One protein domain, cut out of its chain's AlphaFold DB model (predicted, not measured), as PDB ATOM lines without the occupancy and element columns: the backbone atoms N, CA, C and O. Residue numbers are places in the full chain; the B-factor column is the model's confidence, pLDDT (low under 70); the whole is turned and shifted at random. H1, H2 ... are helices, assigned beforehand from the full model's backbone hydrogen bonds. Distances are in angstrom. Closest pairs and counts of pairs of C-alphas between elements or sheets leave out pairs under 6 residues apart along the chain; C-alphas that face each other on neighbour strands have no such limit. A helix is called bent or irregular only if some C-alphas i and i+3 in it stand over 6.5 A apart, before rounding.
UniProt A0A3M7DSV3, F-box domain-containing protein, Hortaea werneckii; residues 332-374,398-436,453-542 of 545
ATOM      1  N   GLU A 332     138.715 131.846 122.037       83.81
ATOM      2  CA  GLU A 332     137.991 131.771 120.764       83.81
ATOM      3  C   GLU A 332     137.109 130.513 120.699       83.81
ATOM      4  O   GLU A 332     135.922 130.629 120.385       83.81
ATOM      5  N   ARG A 333     137.616 129.325 121.091       83.50
ATOM      6  CA  ARG A 333     136.780 128.101 121.113       83.50
ATOM      7  C   ARG A 333     135.640 128.194 122.113       83.50
ATOM      8  O   ARG A 333     134.510 127.814 121.813       83.50
ATOM      9  N   HIS A 334     135.942 128.692 123.306       86.25
ATOM     10  CA  HIS A 334     134.949 128.863 124.356       86.25
ATOM     11  C   HIS A 334     133.841 129.830 123.913       86.25
ATOM     12  O   HIS A 334     132.658 129.533 124.052       86.25
ATOM     13  N   THR A 335     134.221 130.951 123.293       87.19
ATOM     14  CA  THR A 335     133.285 131.954 122.768       87.19
ATOM     15  C   THR A 335     132.425 131.388 121.640       87.19
ATOM     16  O   THR A 335     131.208 131.524 121.698       87.19
ATOM     17  N   ALA A 336     133.008 130.684 120.664       87.25
ATOM     18  CA  ALA A 336     132.251 130.077 119.567       87.25
ATOM     19  C   ALA A 336     131.218 129.042 120.061       87.25
ATOM     20  O   ALA A 336     130.074 129.036 119.603       87.25
ATOM     21  N   ARG A 337     131.579 128.214 121.053       88.44
ATOM     22  CA  ARG A 337     130.652 127.266 121.696       88.44
ATOM     23  C   ARG A 337     129.537 127.955 122.470       88.44
ATOM     24  O   ARG A 337     128.390 127.530 122.356       88.44
ATOM     25  N   LEU A 338     129.844 129.032 123.197       90.06
ATOM     26  CA  LEU A 338     128.819 129.874 123.813       90.06
ATOM     27  C   LEU A 338     127.871 130.447 122.752       90.06
ATOM     28  O   LEU A 338     126.663 130.323 122.906       90.06
ATOM     29  N   THR A 339     128.381 131.007 121.650       89.38
ATOM     30  CA  THR A 339     127.542 131.532 120.559       89.38
ATOM     31  C   THR A 339     126.620 130.460 119.972       89.38
ATOM     32  O   THR A 339     125.445 130.738 119.744       89.38
ATOM     33  N   HIS A 340     127.107 129.228 119.788       88.69
ATOM     34  CA  HIS A 340     126.276 128.114 119.326       88.69
ATOM     35  C   HIS A 340     125.197 127.729 120.353       88.69
ATOM     36  O   HIS A 340     124.019 127.705 120.002       88.69
ATOM     37  N   LEU A 341     125.557 127.525 121.629       91.31
ATOM     38  CA  LEU A 341     124.598 127.248 122.711       91.31
ATOM     39  C   LEU A 341     123.513 128.331 122.818       91.31
ATOM     40  O   LEU A 341     122.335 128.018 122.958       91.31
ATOM     41  N   LEU A 342     123.890 129.607 122.713       90.88
ATOM     42  CA  LEU A 342     122.944 130.722 122.771       90.88
ATOM     43  C   LEU A 342     121.978 130.739 121.574       90.88
ATOM     44  O   LEU A 342     120.840 131.189 121.726       90.88
ATOM     45  N   ALA A 343     122.377 130.215 120.412       90.56
ATOM     46  CA  ALA A 343     121.502 130.076 119.249       90.56
ATOM     47  C   ALA A 343     120.471 128.940 119.419       90.56
ATOM     48  O   ALA A 343     119.285 129.171 119.176       90.56
ATOM     49  N   LEU A 344     120.892 127.763 119.905       89.25
ATOM     50  CA  LEU A 344     120.085 126.529 119.948       89.25
ATOM     51  C   LEU A 344     118.658 126.720 120.517       89.25
ATOM     52  O   LEU A 344     118.485 127.393 121.542       89.25
ATOM     53  N   PRO A 345     117.616 126.130 119.897       90.12
ATOM     54  CA  PRO A 345     116.239 126.242 120.373       90.12
ATOM     55  C   PRO A 345     116.031 125.476 121.692       90.12
ATOM     56  O   PRO A 345     116.824 124.609 122.063       90.12
ATOM     57  N   ALA A 346     114.947 125.776 122.416       90.50
ATOM     58  CA  ALA A 346     114.686 125.172 123.729       90.50
ATOM     59  C   ALA A 346     114.681 123.620 123.731       90.50
ATOM     60  O   ALA A 346     115.254 123.056 124.662       90.50
ATOM     61  N   PRO A 347     114.154 122.910 122.706       90.00
ATOM     62  CA  PRO A 347     114.297 121.455 122.599       90.00
ATOM     63  C   PRO A 347     115.752 120.968 122.546       90.00
ATOM     64  O   PRO A 347     116.113 120.100 123.334       90.00
ATOM     65  N   SER A 348     116.612 121.563 121.708       89.19
ATOM     66  CA  SER A 348     118.057 121.263 121.637       89.19
ATOM     67  C   SER A 348     118.768 121.444 122.976       89.19
ATOM     68  O   SER A 348     119.525 120.580 123.417       89.19
ATOM     69  N   LEU A 349     118.480 122.550 123.666       93.38
ATOM     70  CA  LEU A 349     119.004 122.811 125.007       93.38
ATOM     71  C   LEU A 349     118.484 121.780 126.027       93.38
ATOM     72  O   LEU A 349     119.241 121.329 126.885       93.38
ATOM     73  N   GLY A 350     117.229 121.338 125.892       93.31
ATOM     74  CA  GLY A 350     116.660 120.230 126.659       93.31
ATOM     75  C   GLY A 350     117.375 118.898 126.404       93.31
ATOM     76  O   GLY A 350     117.738 118.218 127.359       93.31
ATOM     77  N   PHE A 351     117.644 118.543 125.142       92.12
ATOM     78  CA  PHE A 351     118.380 117.325 124.776       92.12
ATOM     79  C   PHE A 351     119.797 117.307 125.370       92.12
ATOM     80  O   PHE A 351     120.226 116.280 125.902       92.12
ATOM     81  N   LEU A 352     120.497 118.447 125.352       93.94
ATOM     82  CA  LEU A 352     121.792 118.609 126.018       93.94
ATOM     83  C   LEU A 352     121.680 118.433 127.541       93.94
ATOM     84  O   LEU A 352     122.412 117.622 128.108       93.94
ATOM     85  N   LEU A 353     120.748 119.125 128.207       95.06
ATOM     86  CA  LEU A 353     120.535 118.996 129.657       95.06
ATOM     87  C   LEU A 353     120.200 117.551 130.065       95.06
ATOM     88  O   LEU A 353     120.780 117.031 131.019       95.06
ATOM     89  N   PHE A 354     119.340 116.865 129.304       92.44
ATOM     90  CA  PHE A 354     119.016 115.454 129.521       92.44
ATOM     91  C   PHE A 354     120.253 114.564 129.361       92.44
ATOM     92  O   PHE A 354     120.480 113.653 130.167       92.44
ATOM     93  N   LYS A 355     121.090 114.825 128.347       91.25
ATOM     94  CA  LYS A 355     122.314 114.053 128.116       91.25
ATOM     95  C   LYS A 355     123.340 114.232 129.238       91.25
ATOM     96  O   LYS A 355     124.000 113.261 129.606       91.25
ATOM     97  N   LEU A 356     123.438 115.427 129.818       94.44
ATOM     98  CA  LEU A 356     124.289 115.692 130.980       94.44
ATOM     99  C   LEU A 356     123.747 115.028 132.250       94.44
ATOM    100  O   LEU A 356     124.471 114.274 132.895       94.44
ATOM    101  N   HIS A 357     122.457 115.206 132.556       91.12
ATOM    102  CA  HIS A 357     121.792 114.556 133.690       91.12
ATOM    103  C   HIS A 357     121.964 113.025 133.648       91.12
ATOM    104  O   HIS A 357     122.295 112.389 134.652       91.12
ATOM    105  N   THR A 358     121.780 112.416 132.473       88.06
ATOM    106  CA  THR A 358     121.964 110.968 132.290       88.06
ATOM    107  C   THR A 358     123.429 110.540 132.382       88.06
ATOM    108  O   THR A 358     123.708 109.527 133.022       88.06
ATOM    109  N   ALA A 359     124.375 111.311 131.835       90.50
ATOM    110  CA  ALA A 359     125.806 111.047 131.991       90.50
ATOM    111  C   ALA A 359     126.257 111.110 133.464       90.50
ATOM    112  O   ALA A 359     126.975 110.218 133.914       90.50
ATOM    113  N   LEU A 360     125.782 112.092 134.240       91.44
ATOM    114  CA  LEU A 360     126.041 112.170 135.681       91.44
ATOM    115  C   LEU A 360     125.473 110.954 136.423       91.44
ATOM    116  O   LEU A 360     126.190 110.335 137.209       91.44
ATOM    117  N   ARG A 361     124.227 110.539 136.145       87.38
ATOM    118  CA  ARG A 361     123.652 109.324 136.760       87.38
ATOM    119  C   ARG A 361     124.454 108.054 136.443       87.38
ATOM    120  O   ARG A 361     124.615 107.223 137.332       87.38
ATOM    121  N   ILE A 362     125.000 107.919 135.230       86.06
ATOM    122  CA  ILE A 362     125.911 106.817 134.865       86.06
ATOM    123  C   ILE A 362     127.210 106.890 135.679       86.06
ATOM    124  O   ILE A 362     127.625 105.898 136.278       86.06
ATOM    125  N   LEU A 363     127.849 108.062 135.726       89.50
ATOM    126  CA  LEU A 363     129.153 108.251 136.371       89.50
ATOM    127  C   LEU A 363     129.095 108.117 137.899       89.50
ATOM    128  O   LEU A 363     130.062 107.658 138.501       89.50
ATOM    129  N   ARG A 364     127.942 108.388 138.520       87.19
ATOM    130  CA  ARG A 364     127.694 108.072 139.936       87.19
ATOM    131  C   ARG A 364     127.786 106.566 140.239       87.19
ATOM    132  O   ARG A 364     128.176 106.204 141.344       87.19
ATOM    133  N   VAL A 365     127.496 105.689 139.271       83.69
ATOM    134  CA  VAL A 365     127.536 104.219 139.438       83.69
ATOM    135  C   VAL A 365     128.837 103.601 138.905       83.69
ATOM    136  O   VAL A 365     129.452 102.775 139.588       83.69
ATOM    137  N   LEU A 366     129.254 103.999 137.696       85.00
ATOM    138  CA  LEU A 366     130.354 103.396 136.922       85.00
ATOM    139  C   LEU A 366     131.546 104.335 136.660       85.00
ATOM    140  O   LEU A 366     132.478 103.948 135.963       85.00
ATOM    141  N   GLY A 367     131.513 105.577 137.142       86.69
ATOM    142  CA  GLY A 367     132.603 106.532 136.944       86.69
ATOM    143  C   GLY A 367     133.815 106.264 137.845       86.69
ATOM    144  O   GLY A 367     133.791 105.370 138.695       86.69
ATOM    145  N   PRO A 368     134.889 107.054 137.691       87.19
ATOM    146  CA  PRO A 368     136.008 107.038 138.617       87.19
ATOM    147  C   PRO A 368     135.632 107.755 139.922       87.19
ATOM    148  O   PRO A 368     134.670 108.518 139.995       87.19
ATOM    149  N   HIS A 369     136.429 107.557 140.964       80.56
ATOM    150  CA  HIS A 369     136.405 108.423 142.143       80.56
ATOM    151  C   HIS A 369     136.899 109.840 141.756       80.56
ATOM    152  O   HIS A 369     137.828 109.922 140.947       80.56
ATOM    153  N   PRO A 370     136.325 110.948 142.275       81.12
ATOM    154  CA  PRO A 370     135.260 111.045 143.286       81.12
ATOM    155  C   PRO A 370     133.811 110.982 142.757       81.12
ATOM    156  O   PRO A 370     132.880 111.031 143.549       81.12
ATOM    157  N   LEU A 371     133.579 110.870 141.442       83.06
ATOM    158  CA  LEU A 371     132.219 110.873 140.865       83.06
ATOM    159  C   LEU A 371     131.368 109.689 141.334       83.06
ATOM    160  O   LEU A 371     130.159 109.825 141.530       83.06
ATOM    161  N   ARG A 372     132.001 108.524 141.483       81.69
ATOM    162  CA  ARG A 372     131.344 107.289 141.904       81.69
ATOM    163  C   ARG A 372     130.916 107.367 143.363       81.69
ATOM    164  O   ARG A 372     131.763 107.377 144.254       81.69
ATOM    165  N   THR A 373     129.610 107.309 143.612       71.81
ATOM    166  CA  THR A 373     129.074 107.230 144.971       71.81
ATOM    167  C   THR A 373     129.428 105.890 145.587       71.81
ATOM    168  O   THR A 373     128.828 104.865 145.256       71.81
ATOM    169  N   THR A 374     130.371 105.889 146.524       56.62
ATOM    170  CA  THR A 374     130.685 104.730 147.365       56.62
ATOM    171  C   THR A 374     129.635 104.555 148.459       56.62
ATOM    172  O   THR A 374     129.949 104.518 149.646       56.62
ATOM    173  N   TRP A 398     135.686 116.628 148.883       67.00
ATOM    174  CA  TRP A 398     136.758 116.000 148.122       67.00
ATOM    175  C   TRP A 398     137.973 116.918 148.082       67.00
ATOM    176  O   TRP A 398     137.965 117.929 147.386       67.00
ATOM    177  N   HIS A 399     139.032 116.583 148.815       66.31
ATOM    178  CA  HIS A 399     140.273 117.347 148.729       66.31
ATOM    179  C   HIS A 399     140.928 117.157 147.354       66.31
ATOM    180  O   HIS A 399     141.226 116.031 146.948       66.31
ATOM    181  N   ASP A 400     141.168 118.261 146.650       65.75
ATOM    182  CA  ASP A 400     141.986 118.271 145.443       65.75
ATOM    183  C   ASP A 400     143.469 117.984 145.769       65.75
ATOM    184  O   ASP A 400     143.876 117.885 146.931       65.75
ATOM    185  N   GLY A 401     144.316 117.882 144.739       62.31
ATOM    186  CA  GLY A 401     145.760 117.658 144.916       62.31
ATOM    187  C   GLY A 401     146.503 118.765 145.684       62.31
ATOM    188  O   GLY A 401     147.667 118.576 146.033       62.31
ATOM    189  N   ASN A 402     145.845 119.896 145.959       63.41
ATOM    190  CA  ASN A 402     146.354 121.035 146.721       63.41
ATOM    191  C   ASN A 402     145.753 121.104 148.145       63.41
ATOM    192  O   ASN A 402     146.104 121.997 148.917       63.41
ATOM    193  N   GLY A 403     144.862 120.172 148.507       66.56
ATOM    194  CA  GLY A 403     144.167 120.113 149.794       66.56
ATOM    195  C   GLY A 403     142.881 120.946 149.875       66.56
ATOM    196  O   GLY A 403     142.259 120.980 150.938       66.56
ATOM    197  N   VAL A 404     142.451 121.598 148.792       69.56
ATOM    198  CA  VAL A 404     141.214 122.393 148.759       69.56
ATOM    199  C   VAL A 404     140.012 121.459 148.684       69.56
ATOM    200  O   VAL A 404     139.941 120.600 147.812       69.56
ATOM    201  N   GLY A 405     139.072 121.622 149.612       73.69
ATOM    202  CA  GLY A 405     137.846 120.834 149.646       73.69
ATOM    203  C   GLY A 405     136.858 121.251 148.559       73.69
ATOM    204  O   GLY A 405     136.408 122.393 148.555       73.69
ATOM    205  N   LEU A 406     136.511 120.321 147.673       77.81
ATOM    206  CA  LEU A 406     135.507 120.468 146.621       77.81
ATOM    207  C   LEU A 406     134.182 119.847 147.061       77.81
ATOM    208  O   LEU A 406     134.143 118.710 147.538       77.81
ATOM    209  N   THR A 407     133.083 120.558 146.834       84.06
ATOM    210  CA  THR A 407     131.741 119.993 146.983       84.06
ATOM    211  C   THR A 407     131.428 119.017 145.849       84.06
ATOM    212  O   THR A 407     131.940 119.119 144.730       84.06
ATOM    213  N   ARG A 408     130.489 118.101 146.095       82.44
ATOM    214  CA  ARG A 408     129.928 117.235 145.048       82.44
ATOM    215  C   ARG A 408     129.386 118.024 143.848       82.44
ATOM    216  O   ARG A 408     129.548 117.593 142.709       82.44
ATOM    217  N   CYS A 409     128.755 119.172 144.089       84.62
ATOM    218  CA  CYS A 409     128.196 120.019 143.037       84.62
ATOM    219  C   CYS A 409     129.279 120.554 142.090       84.62
ATOM    220  O   CYS A 409     129.080 120.570 140.879       84.62
ATOM    221  N   GLU A 410     130.442 120.936 142.619       88.25
ATOM    222  CA  GLU A 410     131.601 121.358 141.820       88.25
ATOM    223  C   GLU A 410     132.190 120.192 141.018       88.25
ATOM    224  O   GLU A 410     132.488 120.342 139.831       88.25
ATOM    225  N   VAL A 411     132.273 119.010 141.636       89.50
ATOM    226  CA  VAL A 411     132.717 117.773 140.981       89.50
ATOM    227  C   VAL A 411     131.827 117.397 139.790       89.50
ATOM    228  O   VAL A 411     132.330 117.054 138.719       89.50
ATOM    229  N   GLU A 412     130.508 117.494 139.944       91.94
ATOM    230  CA  GLU A 412     129.561 117.200 138.866       91.94
ATOM    231  C   GLU A 412     129.558 118.308 137.788       91.94
ATOM    232  O   GLU A 412     129.564 117.992 136.596       91.94
ATOM    233  N   VAL A 413     129.690 119.588 138.164       91.94
ATOM    234  CA  VAL A 413     129.840 120.719 137.220       91.94
ATOM    235  C   VAL A 413     131.087 120.589 136.335       91.94
ATOM    236  O   VAL A 413     131.006 120.889 135.143       91.94
ATOM    237  N   ALA A 414     132.218 120.108 136.864       92.50
ATOM    238  CA  ALA A 414     133.416 119.858 136.055       92.50
ATOM    239  C   ALA A 414     133.182 118.785 134.977       92.50
ATOM    240  O   ALA A 414     133.642 118.937 133.846       92.50
ATOM    241  N   VAL A 415     132.416 117.730 135.277       94.25
ATOM    242  CA  VAL A 415     132.031 116.724 134.271       94.25
ATOM    243  C   VAL A 415     131.108 117.310 133.211       94.25
ATOM    244  O   VAL A 415     131.298 117.034 132.026       94.25
ATOM    245  N   GLU A 416     130.126 118.120 133.606       94.94
ATOM    246  CA  GLU A 416     129.218 118.774 132.659       94.94
ATOM    247  C   GLU A 416     129.975 119.697 131.696       94.94
ATOM    248  O   GLU A 416     129.765 119.639 130.484       94.94
ATOM    249  N   GLU A 417     130.919 120.484 132.216       93.75
ATOM    250  CA  GLU A 417     131.788 121.349 131.417       93.75
ATOM    251  C   GLU A 417     132.737 120.539 130.512       93.75
ATOM    252  O   GLU A 417     132.924 120.899 129.348       93.75
ATOM    253  N   CYS A 418     133.282 119.404 130.977       92.94
ATOM    254  CA  CYS A 418     134.070 118.504 130.130       92.94
ATOM    255  C   CYS A 418     133.240 117.870 129.002       92.94
ATOM    256  O   CYS A 418     133.716 117.792 127.871       92.94
ATOM    257  N   LEU A 419     132.005 117.437 129.269       92.88
ATOM    258  CA  LEU A 419     131.126 116.853 128.249       92.88
ATOM    259  C   LEU A 419     130.760 117.890 127.179       92.88
ATOM    260  O   LEU A 419     130.921 117.617 125.989       92.88
ATOM    261  N   LEU A 420     130.356 119.100 127.584       92.94
ATOM    262  CA  LEU A 420     130.098 120.219 126.664       92.94
ATOM    263  C   LEU A 420     131.377 120.702 125.946       92.94
ATOM    264  O   LEU A 420     131.315 121.232 124.837       92.94
ATOM    265  N   GLY A 421     132.544 120.533 126.575       89.19
ATOM    266  CA  GLY A 421     133.843 120.987 126.078       89.19
ATOM    267  C   GLY A 421     134.593 120.006 125.167       89.19
ATOM    268  O   GLY A 421     135.450 120.444 124.392       89.19
ATOM    269  N   TYR A 422     134.302 118.707 125.222       87.38
ATOM    270  CA  TYR A 422     135.074 117.683 124.498       87.38
ATOM    271  C   TYR A 422     134.228 116.600 123.817       87.38
ATOM    272  O   TYR A 422     134.780 115.852 123.012       87.38
ATOM    273  N   GLY A 423     132.915 116.555 124.066       89.06
ATOM    274  CA  GLY A 423     132.002 115.579 123.472       89.06
ATOM    275  C   GLY A 423     131.736 114.356 124.362       89.06
ATOM    276  O   GLY A 423     132.281 114.231 125.466       89.06
ATOM    277  N   PRO A 424     130.875 113.432 123.900       87.44
ATOM    278  CA  PRO A 424     130.476 112.250 124.663       87.44
ATOM    279  C   PRO A 424     131.617 111.247 124.908       87.44
ATOM    280  O   PRO A 424     131.513 110.425 125.816       87.44
ATOM    281  N   GLU A 425     132.731 111.334 124.176       87.06
ATOM    282  CA  GLU A 425     133.941 110.527 124.377       87.06
ATOM    283  C   GLU A 425     134.475 110.590 125.819       87.06
ATOM    284  O   GLU A 425     135.062 109.619 126.301       87.06
ATOM    285  N   VAL A 426     134.248 111.703 126.531       90.81
ATOM    286  CA  VAL A 426     134.613 111.847 127.949       90.81
ATOM    287  C   VAL A 426     133.847 110.856 128.828       90.81
ATOM    288  O   VAL A 426     134.444 110.272 129.727       90.81
ATOM    289  N   LEU A 427     132.562 110.599 128.555       90.81
ATOM    290  CA  LEU A 427     131.752 109.638 129.315       90.81
ATOM    291  C   LEU A 427     132.309 108.215 129.178       90.81
ATOM    292  O   LEU A 427     132.502 107.535 130.185       90.81
ATOM    293  N   VAL A 428     132.611 107.784 127.948       87.81
ATOM    294  CA  VAL A 428     133.226 106.469 127.688       87.81
ATOM    295  C   VAL A 428     134.603 106.388 128.331       87.81
ATOM    296  O   VAL A 428     134.888 105.407 129.005       87.81
ATOM    297  N   GLY A 429     135.436 107.422 128.189       89.69
ATOM    298  CA  GLY A 429     136.756 107.455 128.812       89.69
ATOM    299  C   GLY A 429     136.687 107.346 130.337       89.69
ATOM    300  O   GLY A 429     137.349 106.486 130.906       89.69
ATOM    301  N   LEU A 430     135.861 108.152 131.010       91.06
ATOM    302  CA  LEU A 430     135.718 108.100 132.469       91.06
ATOM    303  C   LEU A 430     135.234 106.718 132.949       91.06
ATOM    304  O   LEU A 430     135.796 106.189 133.905       91.06
ATOM    305  N   VAL A 431     134.266 106.098 132.260       88.62
ATOM    306  CA  VAL A 431     133.782 104.743 132.589       88.62
ATOM    307  C   VAL A 431     134.843 103.666 132.305       88.62
ATOM    308  O   VAL A 431     135.122 102.848 133.175       88.62
ATOM    309  N   GLU A 432     135.512 103.681 131.145       85.50
ATOM    310  CA  GLU A 432     136.614 102.745 130.830       85.50
ATOM    311  C   GLU A 432     137.851 102.942 131.733       85.50
ATOM    312  O   GLU A 432     138.685 102.041 131.847       85.50
ATOM    313  N   GLY A 433     137.991 104.113 132.361       81.00
ATOM    314  CA  GLY A 433     139.059 104.442 133.305       81.00
ATOM    315  C   GLY A 433     138.791 104.029 134.755       81.00
ATOM    316  O   GLY A 433     139.745 103.932 135.524       81.00
ATOM    317  N   ALA A 434     137.535 103.771 135.133       77.44
ATOM    318  CA  ALA A 434     137.143 103.487 136.517       77.44
ATOM    319  C   ALA A 434     137.696 102.152 137.053       77.44
ATOM    320  O   ALA A 434     138.083 102.068 138.216       77.44
ATOM    321  N   ASP A 435     137.797 101.134 136.193       64.56
ATOM    322  CA  ASP A 435     138.339  99.805 136.525       64.56
ATOM    323  C   ASP A 435     139.888  99.742 136.445       64.56
ATOM    324  O   ASP A 435     140.486  98.663 136.472       64.56
ATOM    325  N   GLY A 436     140.559 100.888 136.266       58.41
ATOM    326  CA  GLY A 436     141.944 100.963 135.785       58.41
ATOM    327  C   GLY A 436     143.054 100.609 136.782       58.41
ATOM    328  O   GLY A 436     144.124 100.189 136.337       58.41
ATOM    329  N   GLN A 453     143.122  91.271 122.482       77.88
ATOM    330  CA  GLN A 453     142.523  91.659 123.761       77.88
ATOM    331  C   GLN A 453     143.451  92.570 124.589       77.88
ATOM    332  O   GLN A 453     142.980  93.505 125.241       77.88
ATOM    333  N   GLN A 454     144.772  92.361 124.541       80.12
ATOM    334  CA  GLN A 454     145.743  93.242 125.194       80.12
ATOM    335  C   GLN A 454     145.827  94.613 124.500       80.12
ATOM    336  O   GLN A 454     145.887  95.632 125.190       80.12
ATOM    337  N   GLN A 455     145.775  94.673 123.165       80.25
ATOM    338  CA  GLN A 455     145.739  95.929 122.407       80.25
ATOM    339  C   GLN A 455     144.459  96.720 122.725       80.25
ATOM    340  O   GLN A 455     144.539  97.915 123.011       80.25
ATOM    341  N   GLN A 456     143.297  96.056 122.788       78.25
ATOM    342  CA  GLN A 456     142.037  96.661 123.236       78.25
ATOM    343  C   GLN A 456     142.146  97.201 124.671       78.25
ATOM    344  O   GLN A 456     141.866  98.378 124.893       78.25
ATOM    345  N   ARG A 457     142.639  96.406 125.635       80.06
ATOM    346  CA  ARG A 457     142.884  96.868 127.020       80.06
ATOM    347  C   ARG A 457     143.810  98.092 127.069       80.06
ATOM    348  O   ARG A 457     143.518  99.041 127.791       80.06
ATOM    349  N   ARG A 458     144.884  98.122 126.267       82.56
ATOM    350  CA  ARG A 458     145.786  99.286 126.147       82.56
ATOM    351  C   ARG A 458     145.076 100.516 125.557       82.56
ATOM    352  O   ARG A 458     145.306 101.616 126.055       82.56
ATOM    353  N   ARG A 459     144.210 100.349 124.545       80.19
ATOM    354  CA  ARG A 459     143.389 101.435 123.961       80.19
ATOM    355  C   ARG A 459     142.408 102.006 125.007       80.19
ATOM    356  O   ARG A 459     142.419 103.217 125.218       80.19
ATOM    357  N   ARG A 460     141.681 101.152 125.746       82.62
ATOM    358  CA  ARG A 460     140.794 101.550 126.867       82.62
ATOM    359  C   ARG A 460     141.534 102.329 127.957       82.62
ATOM    360  O   ARG A 460     141.174 103.454 128.279       82.62
ATOM    361  N   GLN A 461     142.651 101.794 128.452       83.56
ATOM    362  CA  GLN A 461     143.463 102.462 129.479       83.56
ATOM    363  C   GLN A 461     144.035 103.821 129.033       83.56
ATOM    364  O   GLN A 461     144.212 104.709 129.869       83.56
ATOM    365  N   ARG A 462     144.341 104.009 127.738       85.94
ATOM    366  CA  ARG A 462     144.749 105.320 127.194       85.94
ATOM    367  C   ARG A 462     143.584 106.318 127.213       85.94
ATOM    368  O   ARG A 462     143.773 107.429 127.700       85.94
ATOM    369  N   ARG A 463     142.386 105.913 126.766       84.19
ATOM    370  CA  ARG A 463     141.157 106.732 126.842       84.19
ATOM    371  C   ARG A 463     140.801 107.115 128.278       84.19
ATOM    372  O   ARG A 463     140.538 108.284 128.540       84.19
ATOM    373  N   GLY A 464     140.868 106.155 129.201       88.50
ATOM    374  CA  GLY A 464     140.594 106.373 130.620       88.50
ATOM    375  C   GLY A 464     141.516 107.405 131.258       88.50
ATOM    376  O   GLY A 464     141.040 108.350 131.881       88.50
ATOM    377  N   ARG A 465     142.832 107.297 131.027       89.00
ATOM    378  CA  ARG A 465     143.793 108.307 131.501       89.00
ATOM    379  C   ARG A 465     143.582 109.678 130.860       89.00
ATOM    380  O   ARG A 465     143.690 110.674 131.563       89.00
ATOM    381  N   TRP A 466     143.255 109.743 129.568       91.06
ATOM    382  CA  TRP A 466     142.952 111.009 128.888       91.06
ATOM    383  C   TRP A 466     141.721 111.707 129.489       91.06
ATOM    384  O   TRP A 466     141.814 112.867 129.881       91.06
ATOM    385  N   ALA A 467     140.597 110.999 129.628       91.50
ATOM    386  CA  ALA A 467     139.366 111.580 130.162       91.50
ATOM    387  C   ALA A 467     139.490 111.944 131.652       91.50
ATOM    388  O   ALA A 467     139.054 113.022 132.049       91.50
ATOM    389  N   LYS A 468     140.154 111.097 132.457       90.69
ATOM    390  CA  LYS A 468     140.483 111.396 133.860       90.69
ATOM    391  C   LYS A 468     141.367 112.643 133.972       90.69
ATOM    392  O   LYS A 468     141.031 113.535 134.738       90.69
ATOM    393  N   SER A 469     142.411 112.765 133.149       90.69
ATOM    394  CA  SER A 469     143.304 113.933 133.152       90.69
ATOM    395  C   SER A 469     142.611 115.232 132.713       90.69
ATOM    396  O   SER A 469     142.906 116.281 133.282       90.69
ATOM    397  N   LEU A 470     141.678 115.186 131.751       91.12
ATOM    398  CA  LEU A 470     140.857 116.353 131.396       91.12
ATOM    399  C   LEU A 470     139.955 116.787 132.556       91.12
ATOM    400  O   LEU A 470     139.889 117.973 132.868       91.12
ATOM    401  N   PHE A 471     139.289 115.829 133.200       92.00
ATOM    402  CA  PHE A 471     138.416 116.068 134.347       92.00
ATOM    403  C   PHE A 471     139.191 116.611 135.564       92.00
ATOM    404  O   PHE A 471     138.778 117.603 136.156       92.00
ATOM    405  N   GLU A 472     140.356 116.043 135.885       90.00
ATOM    406  CA  GLU A 472     141.251 116.536 136.943       90.00
ATOM    407  C   GLU A 472     141.761 117.959 136.660       90.00
ATOM    408  O   GLU A 472     141.798 118.791 137.568       90.00
ATOM    409  N   ALA A 473     142.101 118.273 135.406       90.31
ATOM    410  CA  ALA A 473     142.490 119.625 135.004       90.31
ATOM    411  C   ALA A 473     141.316 120.619 135.082       90.31
ATOM    412  O   ALA A 473     141.511 121.765 135.488       90.31
ATOM    413  N   GLU A 474     140.098 120.194 134.737       91.00
ATOM    414  CA  GLU A 474     138.896 121.024 134.846       91.00
ATOM    415  C   GLU A 474     138.553 121.326 136.312       91.00
ATOM    416  O   GLU A 474     138.361 122.497 136.643       91.00
ATOM    417  N   LEU A 475     138.594 120.318 137.202       88.88
ATOM    418  CA  LEU A 475     138.447 120.474 138.659       88.88
ATOM    419  C   LEU A 475     139.429 121.509 139.226       88.88
ATOM    420  O   LEU A 475     139.020 122.452 139.905       88.88
ATOM    421  N   GLN A 476     140.719 121.372 138.901       87.50
ATOM    422  CA  GLN A 476     141.759 122.329 139.302       87.50
ATOM    423  C   GLN A 476     141.493 123.737 138.740       87.50
ATOM    424  O   GLN A 476     141.854 124.739 139.360       87.50
ATOM    425  N   SER A 477     140.829 123.839 137.584       85.69
ATOM    426  CA  SER A 477     140.490 125.121 136.967       85.69
ATOM    427  C   SER A 477     139.303 125.837 137.623       85.69
ATOM    428  O   SER A 477     139.260 127.067 137.534       85.69
ATOM    429  N   LEU A 478     138.373 125.136 138.291       82.94
ATOM    430  CA  LEU A 478     137.098 125.695 138.783       82.94
ATOM    431  C   LEU A 478     137.283 126.963 139.628       82.94
ATOM    432  O   LEU A 478     136.734 128.017 139.301       82.94
ATOM    433  N   HIS A 479     138.120 126.890 140.665       78.69
ATOM    434  CA  HIS A 479     138.455 128.030 141.523       78.69
ATOM    435  C   HIS A 479     139.046 129.200 140.724       78.69
ATOM    436  O   HIS A 479     138.729 130.364 140.972       78.69
ATOM    437  N   SER A 480     139.867 128.903 139.713       79.94
ATOM    438  CA  SER A 480     140.415 129.930 138.828       79.94
ATOM    439  C   SER A 480     139.334 130.547 137.931       79.94
ATOM    440  O   SER A 480     139.365 131.757 137.723       79.94
ATOM    441  N   ARG A 481     138.360 129.771 137.430       75.38
ATOM    442  CA  ARG A 481     137.251 130.257 136.586       75.38
ATOM    443  C   ARG A 481     136.328 131.223 137.337       75.38
ATOM    444  O   ARG A 481     135.792 132.131 136.712       75.38
ATOM    445  N   GLN A 482     136.173 131.053 138.652       74.44
ATOM    446  CA  GLN A 482     135.372 131.941 139.505       74.44
ATOM    447  C   GLN A 482     136.039 133.307 139.765       74.44
ATOM    448  O   GLN A 482     135.344 134.304 139.953       74.44
ATOM    449  N   GLN A 483     137.375 133.380 139.773       79.56
ATOM    450  CA  GLN A 483     138.100 134.644 139.956       79.56
ATOM    451  C   GLN A 483     138.152 135.460 138.651       79.56
ATOM    452  O   GLN A 483     138.331 134.866 137.586       79.56
ATOM    453  N   PRO A 484     138.079 136.807 138.699       80.75
ATOM    454  CA  PRO A 484     138.272 137.652 137.518       80.75
ATOM    455  C   PRO A 484     139.666 137.463 136.893       80.75
ATOM    456  O   PRO A 484     140.564 136.832 137.458       80.75
ATOM    457  N   PHE A 485     139.855 137.993 135.689       81.31
ATOM    458  CA  PHE A 485     141.185 138.102 135.092       81.31
ATOM    459  C   PHE A 485     142.062 139.113 135.871       81.31
ATOM    460  O   PHE A 485     141.531 139.957 136.596       81.31
ATOM    461  N   PRO A 486     143.407 139.067 135.740       84.50
ATOM    462  CA  PRO A 486     144.315 139.966 136.472       84.50
ATOM    463  C   PRO A 486     144.156 141.465 136.165       84.50
ATOM    464  O   PRO A 486     144.681 142.293 136.904       84.50
ATOM    465  N   ASP A 487     143.448 141.819 135.092       85.12
ATOM    466  CA  ASP A 487     143.062 143.191 134.733       85.12
ATOM    467  C   ASP A 487     141.738 143.648 135.390       85.12
ATOM    468  O   ASP A 487     141.295 144.775 135.178       85.12
ATOM    469  N   GLY A 488     141.107 142.781 136.189       84.25
ATOM    470  CA  GLY A 488     139.812 143.007 136.829       84.25
ATOM    471  C   GLY A 488     138.599 142.671 135.955       84.25
ATOM    472  O   GLY A 488     137.470 142.801 136.431       84.25
ATOM    473  N   SER A 489     138.786 142.229 134.707       81.75
ATOM    474  CA  SER A 489     137.668 141.870 133.829       81.75
ATOM    475  C   SER A 489     137.014 140.536 134.242       81.75
ATOM    476  O   SER A 489     137.693 139.619 134.721       81.75
ATOM    477  N   PRO A 490     135.680 140.393 134.103       80.12
ATOM    478  CA  PRO A 490     134.986 139.160 134.460       80.12
ATOM    479  C   PRO A 490     135.340 138.032 133.483       80.12
ATOM    480  O   PRO A 490     135.407 138.241 132.270       80.12
ATOM    481  N   LYS A 491     135.522 136.813 134.001       79.75
ATOM    482  CA  LYS A 491     135.721 135.630 133.154       79.75
ATOM    483  C   LYS A 491     134.434 135.248 132.418       79.75
ATOM    484  O   LYS A 491     133.341 135.508 132.929       79.75
ATOM    485  N   PRO A 492     134.536 134.634 131.222       79.81
ATOM    486  CA  PRO A 492     133.362 134.142 130.520       79.81
ATOM    487  C   PRO A 492     132.635 133.085 131.375       79.81
ATOM    488  O   PRO A 492     133.295 132.248 131.995       79.81
ATOM    489  N   PRO A 493     131.290 133.101 131.421       86.44
ATOM    490  CA  PRO A 493     130.509 132.100 132.145       86.44
ATOM    491  C   PRO A 493     130.715 130.704 131.547       86.44
ATOM    492  O   PRO A 493     130.829 130.575 130.331       86.44
ATOM    493  N   THR A 494     130.717 129.666 132.387       90.38
ATOM    494  CA  THR A 494     130.873 128.266 131.949       90.38
ATOM    495  C   THR A 494     129.789 127.849 130.952       90.38
ATOM    496  O   THR A 494     128.656 128.351 131.001       90.38
ATOM    497  N   LEU A 495     130.115 126.902 130.067       92.81
ATOM    498  CA  LEU A 495     129.180 126.373 129.067       92.81
ATOM    499  C   LEU A 495     127.909 125.846 129.746       92.81
ATOM    500  O   LEU A 495     126.802 126.144 129.298       92.81
ATOM    501  N   ILE A 496     128.056 125.144 130.876       94.25
ATOM    502  CA  ILE A 496     126.922 124.624 131.650       94.25
ATOM    503  C   ILE A 496     126.067 125.719 132.313       94.25
ATOM    504  O   ILE A 496     124.836 125.618 132.328       94.25
ATOM    505  N   ALA A 497     126.671 126.801 132.819       92.06
ATOM    506  CA  ALA A 497     125.913 127.916 133.391       92.06
ATOM    507  C   ALA A 497     125.106 128.662 132.316       92.06
ATOM    508  O   ALA A 497     123.975 129.081 132.575       92.06
ATOM    509  N   CYS A 498     125.657 128.795 131.106       93.81
ATOM    510  CA  CYS A 498     124.940 129.343 129.957       93.81
ATOM    511  C   CYS A 498     123.837 128.410 129.448       93.81
ATOM    512  O   CYS A 498     122.718 128.878 129.269       93.81
ATOM    513  N   LEU A 499     124.098 127.107 129.302       95.88
ATOM    514  CA  LEU A 499     123.093 126.111 128.912       95.88
ATOM    515  C   LEU A 499     121.861 126.154 129.834       95.88
ATOM    516  O   LEU A 499     120.737 126.308 129.355       95.88
ATOM    517  N   ARG A 500     122.070 126.094 131.159       95.75
ATOM    518  CA  ARG A 500     120.984 126.177 132.152       95.75
ATOM    519  C   ARG A 500     120.254 127.524 132.099       95.75
ATOM    520  O   ARG A 500     119.026 127.544 132.039       95.75
ATOM    521  N   ARG A 501     120.988 128.647 132.076       95.25
ATOM    522  CA  ARG A 501     120.391 129.994 132.034       95.25
ATOM    523  C   ARG A 501     119.544 130.198 130.779       95.25
ATOM    524  O   ARG A 501     118.392 130.593 130.892       95.25
ATOM    525  N   THR A 502     120.081 129.890 129.604       95.81
ATOM    526  CA  THR A 502     119.396 130.139 128.332       95.81
ATOM    527  C   THR A 502     118.255 129.160 128.075       95.81
ATOM    528  O   THR A 502     117.275 129.542 127.438       95.81
ATOM    529  N   PHE A 503     118.292 127.946 128.635       96.44
ATOM    530  CA  PHE A 503     117.099 127.099 128.686       96.44
ATOM    531  C   PHE A 503     115.994 127.740 129.543       96.44
ATOM    532  O   PHE A 503     114.860 127.850 129.078       96.44
ATOM    533  N   ALA A 504     116.315 128.213 130.753       96.62
ATOM    534  CA  ALA A 504     115.351 128.873 131.639       96.62
ATOM    535  C   ALA A 504     114.769 130.164 131.022       96.62
ATOM    536  O   ALA A 504     113.557 130.368 131.046       96.62
ATOM    537  N   GLU A 505     115.607 130.984 130.374       96.38
ATOM    538  CA  GLU A 505     115.195 132.176 129.615       96.38
ATOM    539  C   GLU A 505     114.260 131.815 128.448       96.38
ATOM    540  O   GLU A 505     113.168 132.373 128.341       96.38
ATOM    541  N   LYS A 506     114.637 130.851 127.591       95.56
ATOM    542  CA  LYS A 506     113.835 130.453 126.415       95.56
ATOM    543  C   LYS A 506     112.560 129.676 126.763       95.56
ATOM    544  O   LYS A 506     111.683 129.566 125.910       95.56
ATOM    545  N   THR A 507     112.438 129.147 127.981       95.56
ATOM    546  CA  THR A 507     111.227 128.459 128.473       95.56
ATOM    547  C   THR A 507     110.427 129.267 129.501       95.56
ATOM    548  O   THR A 507     109.364 128.810 129.926       95.56
ATOM    549  N   ASN A 508     110.891 130.476 129.846       96.38
ATOM    550  CA  ASN A 508     110.285 131.406 130.802       96.38
ATOM    551  C   ASN A 508     109.989 130.765 132.177       96.38
ATOM    552  O   ASN A 508     108.860 130.815 132.672       96.38
ATOM    553  N   VAL A 509     111.015 130.161 132.786       95.62
ATOM    554  CA  VAL A 509     110.978 129.577 134.143       95.62
ATOM    555  C   VAL A 509     112.137 130.084 135.006       95.62
ATOM    556  O   VAL A 509     113.098 130.663 134.497       95.62
ATOM    557  N   ALA A 510     112.078 129.866 136.319       94.00
ATOM    558  CA  ALA A 510     113.200 130.158 137.205       94.00
ATOM    559  C   ALA A 510     114.363 129.171 136.988       94.00
ATOM    560  O   ALA A 510     114.168 128.009 136.640       94.00
ATOM    561  N   PHE A 511     115.598 129.591 137.284       88.94
ATOM    562  CA  PHE A 511     116.785 128.730 137.143       88.94
ATOM    563  C   PHE A 511     116.692 127.429 137.969       88.94
ATOM    564  O   PHE A 511     117.180 126.388 137.535       88.94
ATOM    565  N   ALA A 512     116.019 127.457 139.125       88.94
ATOM    566  CA  ALA A 512     115.761 126.270 139.947       88.94
ATOM    567  C   ALA A 512     114.749 125.285 139.318       88.94
ATOM    568  O   ALA A 512     114.741 124.108 139.661       88.94
ATOM    569  N   GLU A 513     113.920 125.743 138.379       92.62
ATOM    570  CA  GLU A 513     112.872 124.956 137.714       92.62
ATOM    571  C   GLU A 513     113.366 124.318 136.401       92.62
ATOM    572  O   GLU A 513     112.658 123.505 135.805       92.62
ATOM    573  N   THR A 514     114.596 124.641 135.968       92.19
ATOM    574  CA  THR A 514     115.236 124.171 134.721       92.19
ATOM    575  C   THR A 514     115.091 122.662 134.508       92.19
ATOM    576  O   THR A 514     114.754 122.237 133.406       92.19
ATOM    577  N   GLU A 515     115.307 121.836 135.540       90.81
ATOM    578  CA  GLU A 515     115.183 120.378 135.410       90.81
ATOM    579  C   GLU A 515     113.724 119.934 135.212       90.81
ATOM    580  O   GLU A 515     113.434 119.174 134.289       90.81
ATOM    581  N   ALA A 516     112.786 120.436 136.019       91.75
ATOM    582  CA  ALA A 516     111.367 120.114 135.861       91.75
ATOM    583  C   ALA A 516     110.846 120.542 134.477       91.75
ATOM    584  O   ALA A 516     110.128 119.790 133.815       91.75
ATOM    585  N   LYS A 517     111.278 121.715 133.998       94.56
ATOM    586  CA  LYS A 517     110.909 122.239 132.681       94.56
ATOM    587  C   LYS A 517     111.592 121.498 131.527       94.56
ATOM    588  O   LYS A 517     110.974 121.332 130.479       94.56
ATOM    589  N   MET A 518     112.808 120.980 131.714       93.88
ATOM    590  CA  MET A 518     113.444 120.041 130.780       93.88
ATOM    591  C   MET A 518     112.597 118.769 130.639       93.88
ATOM    592  O   MET A 518     112.264 118.383 129.519       93.88
ATOM    593  N   TRP A 519     112.186 118.155 131.754       90.75
ATOM    594  CA  TRP A 519     111.316 116.976 131.729       90.75
ATOM    595  C   TRP A 519     109.957 117.257 131.069       90.75
ATOM    596  O   TRP A 519     109.453 116.389 130.356       90.75
ATOM    597  N   GLU A 520     109.388 118.455 131.246       90.81
ATOM    598  CA  GLU A 520     108.152 118.904 130.585       90.81
ATOM    599  C   GLU A 520     108.328 119.068 129.062       90.81
ATOM    600  O   GLU A 520     107.606 118.435 128.293       90.81
ATOM    601  N   VAL A 521     109.317 119.857 128.617       89.38
ATOM    602  CA  VAL A 521     109.583 120.140 127.192       89.38
ATOM    603  C   VAL A 521     109.850 118.852 126.416       89.38
ATOM    604  O   VAL A 521     109.257 118.631 125.360       89.38
ATOM    605  N   LEU A 522     110.681 117.963 126.961       86.88
ATOM    606  CA  LEU A 522     111.000 116.672 126.347       86.88
ATOM    607  C   LEU A 522     109.860 115.644 126.477       86.88
ATOM    608  O   LEU A 522     109.853 114.645 125.763       86.88
ATOM    609  N   SER A 523     108.888 115.881 127.365       83.56
ATOM    610  CA  SER A 523     107.662 115.078 127.464       83.56
ATOM    611  C   SER A 523     106.545 115.535 126.525       83.56
ATOM    612  O   SER A 523     105.527 114.841 126.447       83.56
ATOM    613  N   SER A 524     106.684 116.682 125.854       79.06
ATOM    614  CA  SER A 524     105.648 117.221 124.973       79.06
ATOM    615  C   SER A 524     105.376 116.288 123.782       79.06
ATOM    616  O   SER A 524     106.289 115.711 123.190       79.06
ATOM    617  N   SER A 525     104.097 116.114 123.431       51.16
ATOM    618  CA  SER A 525     103.688 115.109 122.435       51.16
ATOM    619  C   SER A 525     104.169 115.415 121.013       51.16
ATOM    620  O   SER A 525     104.185 114.514 120.179       51.16
ATOM    621  N   GLU A 526     104.580 116.654 120.728       57.25
ATOM    622  CA  GLU A 526     105.128 117.059 119.426       57.25
ATOM    623  C   GLU A 526     106.504 116.435 119.139       57.25
ATOM    624  O   GLU A 526     106.902 116.343 117.979       57.25
ATOM    625  N   MET A 527     107.201 115.950 120.176       53.31
ATOM    626  CA  MET A 527     108.456 115.193 120.063       53.31
ATOM    627  C   MET A 527     108.260 113.683 120.304       53.31
ATOM    628  O   MET A 527     109.214 112.958 120.587       53.31
ATOM    629  N   GLY A 528     107.012 113.207 120.226       45.44
ATOM    630  CA  GLY A 528     106.636 111.811 120.446       45.44
ATOM    631  C   GLY A 528     107.124 110.845 119.360       45.44
ATOM    632  O   GLY A 528     107.405 111.233 118.229       45.44
ATOM    633  N   LEU A 529     107.178 109.556 119.712       46.22
ATOM    634  CA  LEU A 529     107.664 108.443 118.876       46.22
ATOM    635  C   LEU A 529     106.693 108.007 117.755       46.22
ATOM    636  O   LEU A 529     106.804 106.895 117.234       46.22
ATOM    637  N   ASP A 530     105.751 108.868 117.369       47.03
ATOM    638  CA  ASP A 530     104.996 108.695 116.129       47.03
ATOM    639  C   ASP A 530     105.971 108.758 114.938       47.03
ATOM    640  O   ASP A 530     107.007 109.418 115.019       47.03
ATOM    641  N   GLY A 531     105.665 108.091 113.817       48.09
ATOM    642  CA  GLY A 531     106.615 107.949 112.695       48.09
ATOM    643  C   GLY A 531     107.175 109.281 112.172       48.09
ATOM    644  O   GLY A 531     108.376 109.397 111.934       48.09
ATOM    645  N   ASP A 532     106.326 110.307 112.086       51.25
ATOM    646  CA  ASP A 532     106.701 111.673 111.710       51.25
ATOM    647  C   ASP A 532     107.670 112.348 112.698       51.25
ATOM    648  O   ASP A 532     108.323 113.332 112.351       51.25
ATOM    649  N   GLY A 533     107.709 111.902 113.957       52.38
ATOM    650  CA  GLY A 533     108.401 112.565 115.060       52.38
ATOM    651  C   GLY A 533     109.904 112.679 114.831       52.38
ATOM    652  O   GLY A 533     110.493 113.705 115.148       52.38
ATOM    653  N   LEU A 534     110.521 111.681 114.192       53.09
ATOM    654  CA  LEU A 534     111.943 111.713 113.829       53.09
ATOM    655  C   LEU A 534     112.253 112.759 112.744       53.09
ATOM    656  O   LEU A 534     113.273 113.442 112.836       53.09
ATOM    657  N   GLU A 535     111.364 112.939 111.764       57.53
ATOM    658  CA  GLU A 535     111.509 113.969 110.725       57.53
ATOM    659  C   GLU A 535     111.184 115.369 111.264       57.53
ATOM    660  O   GLU A 535     111.930 116.315 111.013       57.53
ATOM    661  N   LYS A 536     110.124 115.507 112.072       58.97
ATOM    662  CA  LYS A 536     109.753 116.762 112.752       58.97
ATOM    663  C   LYS A 536     110.851 117.226 113.707       58.97
ATOM    664  O   LYS A 536     111.226 118.392 113.675       58.97
ATOM    665  N   MET A 537     111.422 116.320 114.495       58.62
ATOM    666  CA  MET A 537     112.527 116.604 115.412       58.62
ATOM    667  C   MET A 537     113.819 116.931 114.649       58.62
ATOM    668  O   MET A 537     114.478 117.914 114.976       58.62
ATOM    669  N   GLY A 538     114.113 116.226 113.549       58.09
ATOM    670  CA  GLY A 538     115.172 116.617 112.612       58.09
ATOM    671  C   GLY A 538     114.953 117.996 111.971       58.09
ATOM    672  O   GLY A 538     115.919 118.721 111.747       58.09
ATOM    673  N   SER A 539     113.699 118.397 111.741       59.31
ATOM    674  CA  SER A 539     113.324 119.726 111.245       59.31
ATOM    675  C   SER A 539     113.457 120.815 112.321       59.31
ATOM    676  O   SER A 539     114.027 121.865 112.051       59.31
ATOM    677  N   VAL A 540     113.063 120.552 113.573       58.41
ATOM    678  CA  VAL A 540     113.299 121.454 114.725       58.41
ATOM    679  C   VAL A 540     114.798 121.679 114.979       58.41
ATOM    680  O   VAL A 540     115.204 122.767 115.377       58.41
ATOM    681  N   ILE A 541     115.621 120.658 114.725       55.50
ATOM    682  CA  ILE A 541     117.074 120.634 114.976       55.50
ATOM    683  C   ILE A 541     117.901 121.049 113.732       55.50
ATOM    684  O   ILE A 541     119.122 121.227 113.818       55.50
ATOM    685  N   GLY A 542     117.254 121.203 112.569       48.84
ATOM    686  CA  GLY A 542     117.881 121.537 111.282       48.84
ATOM    687  C   GLY A 542     117.378 122.829 110.624       48.84
ATOM    688  O   GLY A 542     118.160 123.514 109.975       48.84
TER     689      GLY A 542
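AT A GLANCE: This is residues 332 to 374, 398 to 436 and 453 to 542 of the 545 residues of the protein "F-box domain-containing protein" of Hortaea werneckii (UniProt A0A3M7DSV3). H3 makes the core of this all-helix domain, with H2, H5 and H6 packed round it at wide angles and H4 bridging H2 and H5. Long H5 runs along the side away from H7; H1 lies beside H6, H7 packs on H2 and H6, and short H8 lies far out beyond the first residues of H2. The printed part has 172 residues with eight named helices, H1 to H8 in chain order, and no named strand. It is compact, with a radius of gyration of the C-alphas of 17.9 A and spans of 52 by 48 by 32 A.

IN THESE COORDINATES: H1, residues 332 to 343, begins at C-alpha 332 (137.991, 131.771, 120.764). H2, residues 346 to 366, is 29.9 A long. H3 is residues 408 to 422, 21.2 A long, and H4 is residues 425 to 434. H5, residues 453 to 482, is 43.8 A long and begins at C-alpha 453 (142.523, 91.659, 123.761); it has a kink of 33 degrees near residue 476 and is only just irregular, C-alphas 476 and 479 being 7.0 A apart. H6 is residues 495 to 507. H7, residues 511 to 523, is irregular, with C-alphas 512 and 515 7.5 A apart. H8, residues 533 to 540, ends at C-alpha 540 (113.299, 121.454, 114.725).

HOW THE PARTS SIT: The helix packing is mostly crossed, few touching pairs being at a shallow tilt. H3 touches residues 470 to 478 of H5 at a steep tilt of 65 degrees, the closest C-alphas being Ala 414 and Leu 475, 5.7 A apart. H3 touches H2 at 60 degrees, a steep tilt, closest at Leu 356 and Glu 416, C-alphas 6.1 A apart. Residues 495 to 496 of H6 touch H3 about perpendicular, at 90 degrees, with C-alphas Glu 417 and Ile 496 closest, 5.9 A apart. H3 and H4 touch only at the corner. H4 touches H5, only just about perpendicular at 72 degrees; the C-alphas of Gly 433 and Gly 464 are closest, 3.6 A apart. H4 also touches H2 at a shallow tilt of 11 degrees, the same way, closest at C-alphas Leu 366 and Val 431, 5.7 A apart. H1 touches H6 the same way at a shallow tilt of 17 degrees, closest at C-alphas Leu 338 and Leu 495, 6.3 A apart. H7 touches H2 about perpendicular, at 79 degrees, closest at C-alphas Gly 350 and Met 518, 5.2 A apart. H8 and H2 are close but not clearly touching, C-alphas Pro 347 and Val 540 being 7.9 A apart. H5 and H6 are apart. Every O i to N i+4 pair is within hydrogen-bond range in H1, H4, H6 and H8; H2 has 16 of 17, H3 10 of 11, H5 24 of 26 and H7 7 of 9.

THE WHOLE: The C-alphas of Asp 487 and Gly 531, the two farthest apart, are 55.3 A apart. Residues 375 to 397 and 437 to 452 are not printed; the gaps between C-alphas are 12.8 A and 15.2 A. The link from H5 to H6, residues 483 to 494, is long. The mean pLDDT of the printed part is 82.9; it is under 70 at residue 374 and residues 398 to 404, 435 to 436 and 525 to 542.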